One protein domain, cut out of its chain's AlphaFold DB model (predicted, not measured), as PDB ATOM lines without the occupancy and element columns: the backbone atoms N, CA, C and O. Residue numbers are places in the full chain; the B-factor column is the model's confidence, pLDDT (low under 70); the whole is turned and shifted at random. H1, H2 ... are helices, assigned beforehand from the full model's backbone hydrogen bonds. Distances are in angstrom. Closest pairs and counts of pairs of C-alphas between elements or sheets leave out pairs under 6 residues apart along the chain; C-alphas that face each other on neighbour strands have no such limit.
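What this domain is: This is residues 289 to 403 of the 712 residues of an uncharacterized protein of Aquicella lusitana (UniProt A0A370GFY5). The longest helix, H3, crosses H1 on one side, and on another side H6 runs next to H1, side by side and opposite ways. H4 folds back from the far part of H3 as the second arm of a V and meets the beginning of H1, while the short helices H2 and H7 lie towards opposite ends of the long axis and H5 packs on H6. The printed part has 115 residues with seven named helices, H1 to H7 in chain order, and no named strand; its class is all helix. It is compact, with a radius of gyration of the C-alphas of 14.1 A, and elongated, spanning 41 by 26 by 24 A.

Where its parts are: Find C-alpha 322 at (-22.383, 19.177, 14.668); from there H3, residues 322 to 343, runs 31.5 A to C-alpha 343 at (-5.504, 44.604, 22.421). Go back to C-alpha 289 at (-2.146, 34.092, 17.359) for H1, residues 289 to 305, 24.1 A long. H2, residues 317 to 320, comes just before H3. After H3 look for H4, residues 351 to 365, 21.0 A long, then H5, residues 367 to 370. H6, residues 377 to 394, measures 26.3 A, and H7, residues 398 to 403, ends at (-0.351, 43.763, 10.175).

How they stand to each other: Look first at residues 331 to 339 of H3, the part that touches H1: the closest C-alphas, of Gly 295 and Ala 335, are 4.6 A apart, at a steep tilt of 53 degrees, opposite ways. H3 touches H4 with residues 336 to 340 alone, closest at the C-alphas of Tyr 340 and Lys 351, 6.0 A, at a steep tilt of 52 degrees, opposite ways. H2 is close to H3 but not clearly touching, with the C-alphas of Leu 319 and Phe 325 closest at 6.4 A. H1 is the hub, touching three helices. It touches H6 at a shallow tilt of 27 degrees, opposite ways, with the C-alphas of Ser 290 and Ser 389 closest at 4.0 A. Residues 289 to 292 of H1 touch residues 357 to 361 of H4, about perpendicular at 81 degrees, closest at Ile 289 and Val 358, C-alphas 6.3 A apart. Residues 381 to 385 of H6 touch H5, closest at the C-alphas of Tyr 368 and Leu 381, 6.3 A. H7 is close to H4 but not clearly touching, with the C-alphas of Ala 357 and Phe 399 closest at 6.2 A. H3 and H6 are apart. Every O i to N i+4 pair is within hydrogen-bond range in H1, H3, H4 and H7, and 13 of 14 are in H6; H2 and H5 are too short for such a pair.

The domain as a whole: The C-alphas farthest apart, of Gln 314 and Glu 346, are 42.6 A apart. The printed part has no cut, and the link from H1 to H2, 11 residues, is long. Look at the B-factor column for pLDDT under 70 at residues 305 to 309, 314 to 320 and 373 to 374; the mean of the printed part is 86.2.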
ATOM      1  N   ILE A 289      -2.009  35.554  17.423       95.88
ATOM      2  CA  ILE A 289      -2.146  34.092  17.359       95.88
ATOM      3  C   ILE A 289      -1.694  33.433  18.655       95.88
ATOM      4  O   ILE A 289      -2.337  32.492  19.126       95.88
ATOM      5  N   SER A 290      -0.632  33.952  19.274       95.75
ATOM      6  CA  SER A 290      -0.177  33.463  20.575       95.75
ATOM      7  C   SER A 290      -1.259  33.648  21.637       95.75
ATOM      8  O   SER A 290      -1.527  32.716  22.401       95.75
ATOM      9  N   LEU A 291      -1.888  34.830  21.665       96.06
ATOM     10  CA  LEU A 291      -2.984  35.157  22.576       96.06
ATOM     11  C   LEU A 291      -4.237  34.330  22.264       96.06
ATOM     12  O   LEU A 291      -4.832  33.777  23.184       96.06
ATOM     13  N   ALA A 292      -4.593  34.158  20.988       96.69
ATOM     14  CA  ALA A 292      -5.726  33.327  20.585       96.69
ATOM     15  C   ALA A 292      -5.532  31.866  21.017       96.69
ATOM     16  O   ALA A 292      -6.426  31.269  21.612       96.69
ATOM     17  N   CYS A 293      -4.346  31.293  20.790       96.44
ATOM     18  CA  CYS A 293      -4.024  29.938  21.236       96.44
ATOM     19  C   CYS A 293      -4.097  29.810  22.764       96.44
ATOM     20  O   CYS A 293      -4.637  28.824  23.263       96.44
ATOM     21  N   ALA A 294      -3.597  30.802  23.509       96.12
ATOM     22  CA  ALA A 294      -3.700  30.826  24.967       96.12
ATOM     23  C   ALA A 294      -5.166  30.902  25.438       96.12
ATOM     24  O   ALA A 294      -5.554  30.154  26.335       96.12
ATOM     25  N   GLY A 295      -5.996  31.726  24.790       95.38
ATOM     26  CA  GLY A 295      -7.437  31.805  25.044       95.38
ATOM     27  C   GLY A 295      -8.146  30.470  24.798       95.38
ATOM     28  O   GLY A 295      -8.872  29.979  25.661       95.38
ATOM     29  N   MET A 296      -7.852  29.801  23.677       95.44
ATOM     30  CA  MET A 296      -8.382  28.462  23.385       95.44
ATOM     31  C   MET A 296      -7.926  27.417  24.421       95.44
ATOM     32  O   MET A 296      -8.714  26.569  24.837       95.44
ATOM     33  N   VAL A 297      -6.669  27.478  24.880       94.44
ATOM     34  CA  VAL A 297      -6.144  26.601  25.943       94.44
ATOM     35  C   VAL A 297      -6.889  26.810  27.260       94.44
ATOM     36  O   VAL A 297      -7.238  25.820  27.910       94.44
ATOM     37  N   ASN A 298      -7.148  28.061  27.642       91.62
ATOM     38  CA  ASN A 298      -7.902  28.393  28.851       91.62
ATOM     39  C   ASN A 298      -9.346  27.893  28.751       91.62
ATOM     40  O   ASN A 298      -9.813  27.201  29.653       91.62
ATOM     41  N   TRP A 299     -10.005  28.120  27.611       92.06
ATOM     42  CA  TRP A 299     -11.355  27.618  27.348       92.06
ATOM     43  C   TRP A 299     -11.440  26.090  27.482       92.06
ATOM     44  O   TRP A 299     -12.354  25.558  28.116       92.06
ATOM     45  N   LEU A 300     -10.457  25.363  26.933       89.25
ATOM     46  CA  LEU A 300     -10.377  23.905  27.065       89.25
ATOM     47  C   LEU A 300     -10.145  23.472  28.512       89.25
ATOM     48  O   LEU A 300     -10.726  22.482  28.951       89.25
ATOM     49  N   PHE A 301      -9.301  24.185  29.255       84.44
ATOM     50  CA  PHE A 301      -9.026  23.885  30.657       84.44
ATOM     51  C   PHE A 301     -10.284  24.049  31.518       84.44
ATOM     52  O   PHE A 301     -10.639  23.130  32.258       84.44
ATOM     53  N   ASP A 302     -11.012  25.151  31.335       81.12
ATOM     54  CA  ASP A 302     -12.282  25.406  32.010       81.12
ATOM     55  C   ASP A 302     -13.332  24.363  31.627       81.12
ATOM     56  O   ASP A 302     -14.000  23.816  32.501       81.12
ATOM     57  N   GLY A 303     -13.440  24.001  30.345       73.12
ATOM     58  CA  GLY A 303     -14.349  22.950  29.879       73.12
ATOM     59  C   GLY A 303     -14.041  21.564  30.461       73.12
ATOM     60  O   GLY A 303     -14.964  20.842  30.845       73.12
ATOM     61  N   LEU A 304     -12.758  21.203  30.570       70.19
ATOM     62  CA  LEU A 304     -12.300  19.916  31.108       70.19
ATOM     63  C   LEU A 304     -12.441  19.828  32.637       70.19
ATOM     64  O   LEU A 304     -12.749  18.756  33.158       70.19
ATOM     65  N   ILE A 305     -12.239  20.934  33.361       64.50
ATOM     66  CA  ILE A 305     -12.370  20.993  34.827       64.50
ATOM     67  C   ILE A 305     -13.832  21.166  35.251       64.50
ATOM     68  O   ILE A 305     -14.288  20.516  36.198       64.50
ATOM     69  N   ALA A 306     -14.605  21.989  34.543       59.44
ATOM     70  CA  ALA A 306     -15.998  22.289  34.856       59.44
ATOM     71  C   ALA A 306     -16.961  21.185  34.376       59.44
ATOM     72  O   ALA A 306     -17.930  21.468  33.686       59.44
ATOM     73  N   LYS A 307     -16.723  19.915  34.740       50.78
ATOM     74  CA  LYS A 307     -17.635  18.748  34.599       50.78
ATOM     75  C   LYS A 307     -18.313  18.511  33.223       50.78
ATOM     76  O   LYS A 307     -19.113  17.578  33.114       50.78
ATOM     77  N   LYS A 308     -18.022  19.278  32.165       59.88
ATOM     78  CA  LYS A 308     -18.566  19.089  30.815       59.88
ATOM     79  C   LYS A 308     -17.797  17.954  30.144       59.88
ATOM     80  O   LYS A 308     -16.610  18.067  29.860       59.88
ATOM     81  N   LYS A 309     -18.479  16.843  29.856       68.75
ATOM     82  CA  LYS A 309     -17.944  15.805  28.964       68.75
ATOM     83  C   LYS A 309     -17.937  16.360  27.538       68.75
ATOM     84  O   LYS A 309     -18.936  16.223  26.834       68.75
ATOM     85  N   LEU A 310     -16.850  17.022  27.139       75.00
ATOM     86  CA  LEU A 310     -16.657  17.430  25.748       75.00
ATOM     87  C   LEU A 310     -16.783  16.190  24.833       75.00
ATOM     88  O   LEU A 310     -16.278  15.118  25.188       75.00
ATOM     89  N   PRO A 311     -17.469  16.290  23.682       78.25
ATOM     90  CA  PRO A 311     -17.689  15.151  22.792       78.25
ATOM     91  C   PRO A 311     -16.365  14.654  22.195       78.25
ATOM     92  O   PRO A 311     -15.544  15.456  21.764       78.25
ATOM     93  N   ILE A 312     -16.137  13.337  22.159       76.00
ATOM     94  CA  ILE A 312     -14.872  12.751  21.679       76.00
ATOM     95  C   ILE A 312     -15.023  12.313  20.208       76.00
ATOM     96  O   ILE A 312     -15.894  11.482  19.922       76.00
ATOM     97  N   PRO A 313     -14.200  12.819  19.268       72.38
ATOM     98  CA  PRO A 313     -14.172  12.309  17.899       72.38
ATOM     99  C   PRO A 313     -13.557  10.905  17.860       72.38
ATOM    100  O   PRO A 313     -12.473  10.677  18.387       72.38
ATOM    101  N   GLN A 314     -14.234   9.958  17.205       69.19
ATOM    102  CA  GLN A 314     -13.702   8.602  16.984       69.19
ATOM    103  C   GLN A 314     -12.946   8.453  15.647       69.19
ATOM    104  O   GLN A 314     -12.307   7.432  15.409       69.19
ATOM    105  N   SER A 315     -13.008   9.458  14.767       67.25
ATOM    106  CA  SER A 315     -12.316   9.503  13.473       67.25
ATOM    107  C   SER A 315     -12.228  10.944  12.947       67.25
ATOM    108  O   SER A 315     -12.896  11.837  13.468       67.25
ATOM    109  N   ASN A 316     -11.463  11.175  11.872       65.31
ATOM    110  CA  ASN A 316     -11.420  12.485  11.206       65.31
ATOM    111  C   ASN A 316     -12.795  12.893  10.646       65.31
ATOM    112  O   ASN A 316     -13.161  14.061  10.725       65.31
ATOM    113  N   ASP A 317     -13.585  11.945  10.135       67.81
ATOM    114  CA  ASP A 317     -14.952  12.227   9.679       67.81
ATOM    115  C   ASP A 317     -15.886  12.592  10.840       67.81
ATOM    116  O   ASP A 317     -16.825  13.366  10.655       67.81
ATOM    117  N   ALA A 318     -15.598  12.116  12.058       68.19
ATOM    118  CA  ALA A 318     -16.347  12.487  13.255       68.19
ATOM    119  C   ALA A 318     -16.161  13.965  13.645       68.19
ATOM    120  O   ALA A 318     -17.006  14.495  14.360       68.19
ATOM    121  N   LEU A 319     -15.130  14.659  13.144       69.06
ATOM    122  CA  LEU A 319     -14.967  16.109  13.335       69.06
ATOM    123  C   LEU A 319     -16.057  16.927  12.628       69.06
ATOM    124  O   LEU A 319     -16.309  18.064  13.012       69.06
ATOM    125  N   LYS A 320     -16.741  16.343  11.632       69.44
ATOM    126  CA  LYS A 320     -17.900  16.954  10.958       69.44
ATOM    127  C   LYS A 320     -19.194  16.820  11.766       69.44
ATOM    128  O   LYS A 320     -20.235  17.313  11.333       69.44
ATOM    129  N   ARG A 321     -19.174  16.131  12.917       77.12
ATOM    130  CA  ARG A 321     -20.343  16.077  13.799       77.12
ATOM    131  C   ARG A 321     -20.643  17.473  14.334       77.12
ATOM    132  O   ARG A 321     -19.752  18.166  14.824       77.12
ATOM    133  N   ALA A 322     -21.919  17.847  14.286       75.56
ATOM    134  CA  ALA A 322     -22.383  19.177  14.668       75.56
ATOM    135  C   ALA A 322     -22.025  19.559  16.115       75.56
ATOM    136  O   ALA A 322     -21.803  20.732  16.391       75.56
ATOM    137  N   ASP A 323     -21.942  18.593  17.034       78.88
ATOM    138  CA  ASP A 323     -21.587  18.838  18.433       78.88
ATOM    139  C   ASP A 323     -20.103  19.181  18.618       78.88
ATOM    140  O   ASP A 323     -19.796  20.156  19.294       78.88
ATOM    141  N   ILE A 324     -19.189  18.445  17.980       82.19
ATOM    142  CA  ILE A 324     -17.743  18.724  18.036       82.19
ATOM    143  C   ILE A 324     -17.416  20.033  17.316       82.19
ATOM    144  O   ILE A 324     -16.704  20.875  17.862       82.19
ATOM    145  N   PHE A 325     -17.974  20.225  16.118       83.88
ATOM    146  CA  PHE A 325     -17.787  21.450  15.348       83.88
ATOM    147  C   PHE A 325     -18.277  22.685  16.118       83.88
ATOM    148  O   PHE A 325     -17.575  23.690  16.185       83.88
ATOM    149  N   ARG A 326     -19.437  22.592  16.785       87.75
ATOM    150  CA  ARG A 326     -19.964  23.680  17.620       87.75
ATOM    151  C   ARG A 326     -19.017  24.058  18.758       87.75
ATOM    152  O   ARG A 326     -18.823  25.244  18.992       87.75
ATOM    153  N   GLU A 327     -18.449  23.087  19.477       88.94
ATOM    154  CA  GLU A 327     -17.515  23.397  20.571       88.94
ATOM    155  C   GLU A 327     -16.221  24.050  20.048       88.94
ATOM    156  O   GLU A 327     -15.728  24.992  20.665       88.94
ATOM    157  N   LEU A 328     -15.708  23.622  18.886       88.88
ATOM    158  CA  LEU A 328     -14.553  24.264  18.242       88.88
ATOM    159  C   LEU A 328     -14.846  25.723  17.853       88.88
ATOM    160  O   LEU A 328     -14.018  26.598  18.102       88.88
ATOM    161  N   GLU A 329     -16.029  26.000  17.301       91.56
ATOM    162  CA  GLU A 329     -16.445  27.361  16.942       91.56
ATOM    163  C   GLU A 329     -16.666  28.254  18.173       91.56
ATOM    164  O   GLU A 329     -16.255  29.413  18.166       91.56
ATOM    165  N   LEU A 330     -17.241  27.724  19.259       91.25
ATOM    166  CA  LEU A 330     -17.392  28.461  20.522       91.25
ATOM    167  C   LEU A 330     -16.039  28.805  21.151       91.25
ATOM    168  O   LEU A 330     -15.838  29.932  21.601       91.25
ATOM    169  N   MET A 331     -15.112  27.846  21.164       92.94
ATOM    170  CA  MET A 331     -13.744  28.047  21.638       92.94
ATOM    171  C   MET A 331     -13.033  29.132  20.816       92.94
ATOM    172  O   MET A 331     -12.394  30.018  21.382       92.94
ATOM    173  N   LYS A 332     -13.174  29.085  19.485       95.06
ATOM    174  CA  LYS A 332     -12.618  30.089  18.571       95.06
ATOM    175  C   LYS A 332     -13.199  31.480  18.834       95.06
ATOM    176  O   LYS A 332     -12.435  32.430  18.963       95.06
ATOM    177  N   ALA A 333     -14.522  31.596  18.943       95.38
ATOM    178  CA  ALA A 333     -15.196  32.869  19.191       95.38
ATOM    179  C   ALA A 333     -14.779  33.494  20.533       95.38
ATOM    180  O   ALA A 333     -14.447  34.677  20.575       95.38
ATOM    181  N   ALA A 334     -14.716  32.693  21.604       93.50
ATOM    182  CA  ALA A 334     -14.250  33.155  22.912       93.50
ATOM    183  C   ALA A 334     -12.801  33.666  22.852       93.50
ATOM    184  O   ALA A 334     -12.507  34.751  23.342       93.50
ATOM    185  N   ALA A 335     -11.912  32.929  22.177       95.94
ATOM    186  CA  ALA A 335     -10.525  33.349  22.007       95.94
ATOM    187  C   ALA A 335     -10.393  34.659  21.208       95.94
ATOM    188  O   ALA A 335      -9.573  35.502  21.557       95.94
ATOM    189  N   ILE A 336     -11.199  34.858  20.158       96.94
ATOM    190  CA  ILE A 336     -11.219  36.114  19.386       96.94
ATOM    191  C   ILE A 336     -11.647  37.292  20.274       96.94
ATOM    192  O   ILE A 336     -11.025  38.356  20.225       96.94
ATOM    193  N   ASP A 337     -12.679  37.103  21.098       95.31
ATOM    194  CA  ASP A 337     -13.153  38.132  22.023       95.31
ATOM    195  C   ASP A 337     -12.098  38.481  23.081       95.31
ATOM    196  O   ASP A 337     -11.835  39.667  23.306       95.31
ATOM    197  N   ASP A 338     -11.438  37.480  23.668       94.69
ATOM    198  CA  ASP A 338     -10.363  37.677  24.648       94.69
ATOM    199  C   ASP A 338      -9.186  38.464  24.052       94.69
ATOM    200  O   ASP A 338      -8.675  39.406  24.669       94.69
ATOM    201  N   VAL A 339      -8.777  38.123  22.824       96.00
ATOM    202  CA  VAL A 339      -7.710  38.834  22.104       96.00
ATOM    203  C   VAL A 339      -8.115  40.281  21.838       96.00
ATOM    204  O   VAL A 339      -7.332  41.195  22.101       96.00
ATOM    205  N   TYR A 340      -9.342  40.515  21.366       95.94
ATOM    206  CA  TYR A 340      -9.835  41.867  21.108       95.94
ATOM    207  C   TYR A 340      -9.841  42.710  22.380       95.94
ATOM    208  O   TYR A 340      -9.339  43.831  22.376       95.94
ATOM    209  N   HIS A 341     -10.360  42.173  23.484       94.44
ATOM    210  CA  HIS A 341     -10.388  42.883  24.758       94.44
ATOM    211  C   HIS A 341      -8.995  43.171  25.317       94.44
ATOM    212  O   HIS A 341      -8.824  44.210  25.950       94.44
ATOM    213  N   SER A 342      -8.019  42.307  25.038       93.25
ATOM    214  CA  SER A 342      -6.626  42.500  25.453       93.25
ATOM    215  C   SER A 342      -5.891  43.561  24.627       93.25
ATOM    216  O   SER A 342      -4.985  44.204  25.142       93.25
ATOM    217  N   LEU A 343      -6.254  43.747  23.351       92.75
ATOM    218  CA  LEU A 343      -5.504  44.604  22.421       92.75
ATOM    219  C   LEU A 343      -6.183  45.938  22.083       92.75
ATOM    220  O   LEU A 343      -5.485  46.873  21.697       92.75
ATOM    221  N   LYS A 344      -7.510  46.055  22.221       90.81
ATOM    222  CA  LYS A 344      -8.302  47.212  21.744       90.81
ATOM    223  C   LYS A 344      -7.853  48.577  22.284       90.81
ATOM    224  O   LYS A 344      -8.056  49.582  21.612       90.81
ATOM    225  N   ASP A 345      -7.274  48.609  23.484       88.75
ATOM    226  CA  ASP A 345      -6.865  49.849  24.154       88.75
ATOM    227  C   ASP A 345      -5.404  50.214  23.817       88.75
ATOM    228  O   ASP A 345      -4.996  51.362  23.974       88.75
ATOM    229  N   GLU A 346      -4.620  49.257  23.306       84.94
ATOM    230  CA  GLU A 346      -3.211  49.447  22.934       84.94
ATOM    231  C   GLU A 346      -3.006  49.626  21.425       84.94
ATOM    232  O   GLU A 346      -2.073  50.298  20.980       84.94
ATOM    233  N   VAL A 347      -3.846  48.981  20.618       85.19
ATOM    234  CA  VAL A 347      -3.684  48.850  19.172       85.19
ATOM    235  C   VAL A 347      -5.028  49.108  18.508       85.19
ATOM    236  O   VAL A 347      -6.045  48.525  18.872       85.19
ATOM    237  N   THR A 348      -5.036  49.946  17.471       85.00
ATOM    238  CA  THR A 348      -6.180  50.069  16.562       85.00
ATOM    239  C   THR A 348      -6.304  48.790  15.726       85.00
ATOM    240  O   THR A 348      -5.759  48.712  14.629       85.00
ATOM    241  N   ILE A 349      -6.972  47.778  16.279       87.44
ATOM    242  CA  ILE A 349      -7.259  46.488  15.647       87.44
ATOM    243  C   ILE A 349      -8.757  46.189  15.744       87.44
ATOM    244  O   ILE A 349      -9.380  46.432  16.780       87.44
ATOM    245  N   THR A 350      -9.359  45.676  14.670       91.00
ATOM    246  CA  THR A 350     -10.777  45.295  14.682       91.00
ATOM    247  C   THR A 350     -10.953  43.819  15.038       91.00
ATOM    248  O   THR A 350     -10.058  42.997  14.831       91.00
ATOM    249  N   LYS A 351     -12.144  43.440  15.527       93.19
ATOM    250  CA  LYS A 351     -12.492  42.016  15.694       93.19
ATOM    251  C   LYS A 351     -12.374  41.235  14.383       93.19
ATOM    252  O   LYS A 351     -11.970  40.081  14.409       93.19
ATOM    253  N   GLN A 352     -12.680  41.873  13.252       93.56
ATOM    254  CA  GLN A 352     -12.595  41.256  11.930       93.56
ATOM    255  C   GLN A 352     -11.143  40.945  11.530       93.56
ATOM    256  O   GLN A 352     -10.889  39.896  10.942       93.56
ATOM    257  N   ASP A 353     -10.186  41.810  11.881       90.44
ATOM    258  CA  ASP A 353      -8.758  41.553  11.645       90.44
ATOM    259  C   ASP A 353      -8.269  40.351  12.458       90.44
ATOM    260  O   ASP A 353      -7.580  39.476  11.933       90.44
ATOM    261  N   ILE A 354      -8.675  40.278  13.731       94.38
ATOM    262  CA  ILE A 354      -8.354  39.159  14.628       94.38
ATOM    263  C   ILE A 354      -8.974  37.866  14.097       94.38
ATOM    264  O   ILE A 354      -8.294  36.848  14.004       94.38
ATOM    265  N   GLU A 355     -10.249  37.902  13.711       95.00
ATOM    266  CA  GLU A 355     -10.947  36.752  13.140       95.00
ATOM    267  C   GLU A 355     -10.261  36.255  11.864       95.00
ATOM    268  O   GLU A 355     -10.038  35.053  11.712       95.00
ATOM    269  N   LYS A 356      -9.856  37.167  10.973       93.38
ATOM    270  CA  LYS A 356      -9.101  36.826   9.763       93.38
ATOM    271  C   LYS A 356      -7.769  36.152  10.099       93.38
ATOM    272  O   LYS A 356      -7.474  35.108   9.521       93.38
ATOM    273  N   ALA A 357      -7.007  36.703  11.045       92.62
ATOM    274  CA  ALA A 357      -5.742  36.123  11.498       92.62
ATOM    275  C   ALA A 357      -5.934  34.698  12.039       92.62
ATOM    276  O   ALA A 357      -5.238  33.766  11.636       92.62
ATOM    277  N   VAL A 358      -6.901  34.530  12.945       94.94
ATOM    278  CA  VAL A 358      -7.178  33.257  13.619       94.94
ATOM    279  C   VAL A 358      -7.682  32.211  12.628       94.94
ATOM    280  O   VAL A 358      -7.207  31.080  12.667       94.94
ATOM    281  N   ASN A 359      -8.594  32.568  11.721       93.94
ATOM    282  CA  ASN A 359      -9.087  31.639  10.702       93.94
ATOM    283  C   ASN A 359      -7.957  31.190   9.768       93.94
ATOM    284  O   ASN A 359      -7.787  29.990   9.575       93.94
ATOM    285  N   GLN A 360      -7.125  32.117   9.281       92.12
ATOM    286  CA  GLN A 360      -5.982  31.766   8.434       92.12
ATOM    287  C   GLN A 360      -5.007  30.821   9.153       92.12
ATOM    288  O   GLN A 360      -4.589  29.813   8.592       92.12
ATOM    289  N   PHE A 361      -4.699  31.086  10.426       93.06
ATOM    290  CA  PHE A 361      -3.892  30.177  11.241       93.06
ATOM    291  C   PHE A 361      -4.523  28.780  11.371       93.06
ATOM    292  O   PHE A 361      -3.833  27.763  11.254       93.06
ATOM    293  N   LEU A 362      -5.829  28.710  11.635       91.56
ATOM    294  CA  LEU A 362      -6.533  27.437  11.774       91.56
ATOM    295  C   LEU A 362      -6.581  26.659  10.454       91.56
ATOM    296  O   LEU A 362      -6.511  25.432  10.504       91.56
ATOM    297  N   ASP A 363      -6.639  27.343   9.313       89.94
ATOM    298  CA  ASP A 363      -6.590  26.733   7.984       89.94
ATOM    299  C   ASP A 363      -5.181  26.215   7.652       89.94
ATOM    300  O   ASP A 363      -5.021  25.048   7.286       89.94
ATOM    301  N   ASP A 364      -4.150  27.040   7.861       86.62
ATOM    302  CA  ASP A 364      -2.757  26.712   7.532       86.62
ATOM    303  C   ASP A 364      -2.216  25.555   8.389       86.62
ATOM    304  O   ASP A 364      -1.514  24.658   7.909       86.62
ATOM    305  N   PHE A 365      -2.535  25.555   9.688       86.88
ATOM    306  CA  PHE A 365      -1.997  24.568  10.626       86.88
ATOM    307  C   PHE A 365      -2.941  23.394  10.882       86.88
ATOM    308  O   PHE A 365      -2.461  22.337  11.307       86.88
ATOM    309  N   ALA A 366      -4.244  23.559  10.644       89.81
ATOM    310  CA  ALA A 366      -5.301  22.595  10.946       89.81
ATOM    311  C   ALA A 366      -5.097  21.832  12.278       89.81
ATOM    312  O   ALA A 366      -5.031  20.594  12.276       89.81
ATOM    313  N   PRO A 367      -4.985  22.530  13.432       88.69
ATOM    314  CA  PRO A 367      -4.614  21.913  14.713       88.69
ATOM    315  C   PRO A 367      -5.484  20.707  15.084       88.69
ATOM    316  O   PRO A 367      -4.983  19.661  15.494       88.69
ATOM    317  N   TYR A 368      -6.795  20.832  14.868       87.12
ATOM    318  CA  TYR A 368      -7.786  19.801  15.161       87.12
ATOM    319  C   TYR A 368      -7.628  18.553  14.274       87.12
ATOM    320  O   TYR A 368      -7.844  17.445  14.759       87.12
ATOM    321  N   LEU A 369      -7.185  18.680  13.016       85.25
ATOM    322  CA  LEU A 369      -6.904  17.521  12.153       85.25
ATOM    323  C   LEU A 369      -5.641  16.773  12.594       85.25
ATOM    324  O   LEU A 369      -5.592  15.544  12.515       85.25
ATOM    325  N   ARG A 370      -4.627  17.496  13.085       84.94
ATOM    326  CA  ARG A 370      -3.346  16.907  13.519       84.94
ATOM    327  C   ARG A 370      -3.480  16.028  14.759       84.94
ATOM    328  O   ARG A 370      -2.710  15.085  14.919       84.94
ATOM    329  N   VAL A 371      -4.466  16.312  15.607       85.94
ATOM    330  CA  VAL A 371      -4.692  15.620  16.889       85.94
ATOM    331  C   VAL A 371      -5.950  14.747  16.904       85.94
ATOM    332  O   VAL A 371      -6.295  14.187  17.940       85.94
ATOM    333  N   ALA A 372      -6.618  14.598  15.756       74.81
ATOM    334  CA  ALA A 372      -7.937  13.980  15.589       74.81
ATOM    335  C   ALA A 372      -8.066  12.508  16.037       74.81
ATOM    336  O   ALA A 372      -9.175  11.979  16.101       74.81
ATOM    337  N   LYS A 373      -6.953  11.814  16.314       69.00
ATOM    338  CA  LYS A 373      -6.941  10.375  16.604       69.00
ATOM    339  C   LYS A 373      -6.905  10.102  18.111       69.00
ATOM    340  O   LYS A 373      -5.923  10.428  18.776       69.00
ATOM    341  N   GLY A 374      -7.920   9.393  18.609       66.31
ATOM    342  CA  GLY A 374      -7.911   8.736  19.922       66.31
ATOM    343  C   GLY A 374      -8.712   9.438  21.024       66.31
ATOM    344  O   GLY A 374      -9.219  10.544  20.863       66.31
ATOM    345  N   GLU A 375      -8.807   8.773  22.179       72.25
ATOM    346  CA  GLU A 375      -9.636   9.182  23.328       72.25
ATOM    347  C   GLU A 375      -9.184  10.495  23.996       72.25
ATOM    348  O   GLU A 375      -9.944  11.118  24.733       72.25
ATOM    349  N   TYR A 376      -7.965  10.954  23.695       81.56
ATOM    350  CA  TYR A 376      -7.346  12.148  24.276       81.56
ATOM    351  C   TYR A 376      -7.402  13.383  23.367       81.56
ATOM    352  O   TYR A 376      -6.630  14.315  23.577       81.56
ATOM    353  N   PHE A 377      -8.301  13.419  22.374       86.38
ATOM    354  CA  PHE A 377      -8.418  14.509  21.390       86.38
ATOM    355  C   PHE A 377      -8.278  15.919  21.992       86.38
ATOM    356  O   PHE A 377      -7.384  16.666  21.601       86.38
ATOM    357  N   TRP A 378      -9.105  16.269  22.981       87.00
ATOM    358  CA  TRP A 378      -9.100  17.604  23.596       87.00
ATOM    359  C   TRP A 378      -7.826  17.899  24.392       87.00
ATOM    360  O   TRP A 378      -7.327  19.021  24.366       87.00
ATOM    361  N   GLY A 379      -7.269  16.888  25.065       88.06
ATOM    362  CA  GLY A 379      -5.987  17.012  25.761       88.06
ATOM    363  C   GLY A 379      -4.837  17.248  24.782       88.06
ATOM    364  O   GLY A 379      -4.027  18.150  24.986       88.06
ATOM    365  N   ASN A 380      -4.809  16.497  23.681       89.81
ATOM    366  CA  ASN A 380      -3.813  16.644  22.624       89.81
ATOM    367  C   ASN A 380      -3.944  17.992  21.905       89.81
ATOM    368  O   ASN A 380      -2.931  18.642  21.655       89.81
ATOM    369  N   LEU A 381      -5.171  18.446  21.628       91.94
ATOM    370  CA  LEU A 381      -5.431  19.769  21.056       91.94
ATOM    371  C   LEU A 381      -4.919  20.878  21.975       91.94
ATOM    372  O   LEU A 381      -4.231  21.782  21.510       91.94
ATOM    373  N   ARG A 382      -5.180  20.774  23.283       92.19
ATOM    374  CA  ARG A 382      -4.657  21.713  24.281       92.19
ATOM    375  C   ARG A 382      -3.128  21.777  24.253       92.19
ATOM    376  O   ARG A 382      -2.581  22.873  24.194       92.19
ATOM    377  N   TYR A 383      -2.434  20.635  24.274       92.12
ATOM    378  CA  TYR A 383      -0.966  20.612  24.220       92.12
ATOM    379  C   TYR A 383      -0.421  21.191  22.914       92.12
ATOM    380  O   TYR A 383       0.537  21.959  22.938       92.12
ATOM    381  N   TYR A 384      -1.054  20.868  21.784       93.75
ATOM    382  CA  TYR A 384      -0.675  21.416  20.486       93.75
ATOM    383  C   TYR A 384      -0.834  22.943  20.451       93.75
ATOM    384  O   TYR A 384       0.078  23.651  20.041       93.75
ATOM    385  N   LEU A 385      -1.968  23.472  20.922       95.44
ATOM    386  CA  LEU A 385      -2.211  24.916  20.981       95.44
ATOM    387  C   LEU A 385      -1.267  25.623  21.964       95.44
ATOM    388  O   LEU A 385      -0.829  26.735  21.687       95.44
ATOM    389  N   GLN A 386      -0.897  24.983  23.074       94.75
ATOM    390  CA  GLN A 386       0.094  25.517  24.012       94.75
ATOM    391  C   GLN A 386       1.492  25.632  23.376       94.75
ATOM    392  O   GLN A 386       2.179  26.642  23.557       94.75
ATOM    393  N   ASP A 387       1.902  24.623  22.604       93.31
ATOM    394  CA  ASP A 387       3.141  24.655  21.820       93.31
ATOM    395  C   ASP A 387       3.094  25.760  20.751       93.31
ATOM    396  O   ASP A 387       4.017  26.567  20.647       93.31
ATOM    397  N   MET A 388       1.979  25.875  20.021       93.81
ATOM    398  CA  MET A 388       1.795  26.935  19.024       93.81
ATOM    399  C   MET A 388       1.760  28.334  19.638       93.81
ATOM    400  O   MET A 388       2.335  29.243  19.049       93.81
ATOM    401  N   SER A 389       1.160  28.517  20.817       94.56
ATOM    402  CA  SER A 389       1.195  29.786  21.554       94.56
ATOM    403  C   SER A 389       2.642  30.208  21.830       94.56
ATOM    404  O   SER A 389       3.064  31.300  21.460       94.56
ATOM    405  N   SER A 390       3.453  29.283  22.348       92.19
ATOM    406  CA  SER A 390       4.869  29.533  22.643       92.19
ATOM    407  C   SER A 390       5.693  29.828  21.384       92.19
ATOM    408  O   SER A 390       6.517  30.740  21.377       92.19
ATOM    409  N   LYS A 391       5.473  29.083  20.294       90.94
ATOM    410  CA  LYS A 391       6.199  29.273  19.026       90.94
ATOM    411  C   LYS A 391       5.840  30.592  18.347       90.94
ATOM    412  O   LYS A 391       6.730  31.336  17.941       90.94
ATOM    413  N   THR A 392       4.548  30.895  18.243       90.56
ATOM    414  CA  THR A 392       4.055  32.092  17.542       90.56
ATOM    415  C   THR A 392       4.349  33.386  18.296       90.56
ATOM    416  O   THR A 392       4.446  34.447  17.680       90.56
ATOM    417  N   LEU A 393       4.594  33.321  19.608       89.31
ATOM    418  CA  LEU A 393       5.104  34.458  20.375       89.31
ATOM    419  C   LEU A 393       6.441  34.977  19.818       89.31
ATOM    420  O   LEU A 393       6.639  36.188  19.716       89.31
ATOM    421  N   HIS A 394       7.332  34.064  19.425       84.75
ATOM    422  CA  HIS A 394       8.672  34.380  18.921       84.75
ATOM    423  C   HIS A 394       8.769  34.397  17.392       84.75
ATOM    424  O   HIS A 394       9.699  34.981  16.842       84.75
ATOM    425  N   SER A 395       7.833  33.755  16.696       85.81
ATOM    426  CA  SER A 395       7.815  33.663  15.235       85.81
ATOM    427  C   SER A 395       6.430  34.037  14.703       85.81
ATOM    428  O   SER A 395       5.536  33.186  14.712       85.81
ATOM    429  N   PRO A 396       6.239  35.292  14.249       87.06
ATOM    430  CA  PRO A 396       4.986  35.745  13.665       87.06
ATOM    431  C   PRO A 396       4.466  34.840  12.568       87.06
ATOM    432  O   PRO A 396       5.229  34.356  11.727       87.06
ATOM    433  N   THR A 397       3.144  34.704  12.504       86.94
ATOM    434  CA  THR A 397       2.525  34.312  11.237       86.94
ATOM    435  C   THR A 397       2.700  35.426  10.203       86.94
ATOM    436  O   THR A 397       2.901  36.593  10.550       86.94
ATOM    437  N   ARG A 398       2.589  35.079   8.915       83.25
ATOM    438  CA  ARG A 398       2.674  36.053   7.815       83.25
ATOM    439  C   ARG A 398       1.700  37.218   8.009       83.25
ATOM    440  O   ARG A 398       2.100  38.369   7.885       83.25
ATOM    441  N   PHE A 399       0.454  36.900   8.359       85.62
ATOM    442  CA  PHE A 399      -0.587  37.895   8.593       85.62
ATOM    443  C   PHE A 399      -0.219  38.860   9.724       85.62
ATOM    444  O   PHE A 399      -0.352  40.068   9.560       85.62
ATOM    445  N   GLU A 400       0.258  38.340  10.861       89.12
ATOM    446  CA  GLU A 400       0.673  39.188  11.983       89.12
ATOM    447  C   GLU A 400       1.821  40.113  11.586       89.12
ATOM    448  O   GLU A 400       1.770  41.295  11.901       89.12
ATOM    449  N   LEU A 401       2.820  39.601  10.859       88.94
ATOM    450  CA  LEU A 401       3.946  40.412  10.403       88.94
ATOM    451  C   LEU A 401       3.483  41.550   9.479       88.94
ATOM    452  O   LEU A 401       3.880  42.699   9.667       88.94
ATOM    453  N   ASP A 402       2.614  41.253   8.510       88.00
ATOM    454  CA  ASP A 402       2.068  42.256   7.588       88.00
ATOM    455  C   ASP A 402       1.219  43.304   8.330       88.00
ATOM    456  O   ASP A 402       1.314  44.505   8.047       88.00
ATOM    457  N   PHE A 403       0.430  42.873   9.320       88.44
ATOM    458  CA  PHE A 403      -0.351  43.763  10.175       88.44
ATOM    459  C   PHE A 403       0.546  44.676  11.019       88.44
ATOM    460  O   PHE A 403       0.337  45.887  11.039       88.44
TER     461      PHE A 403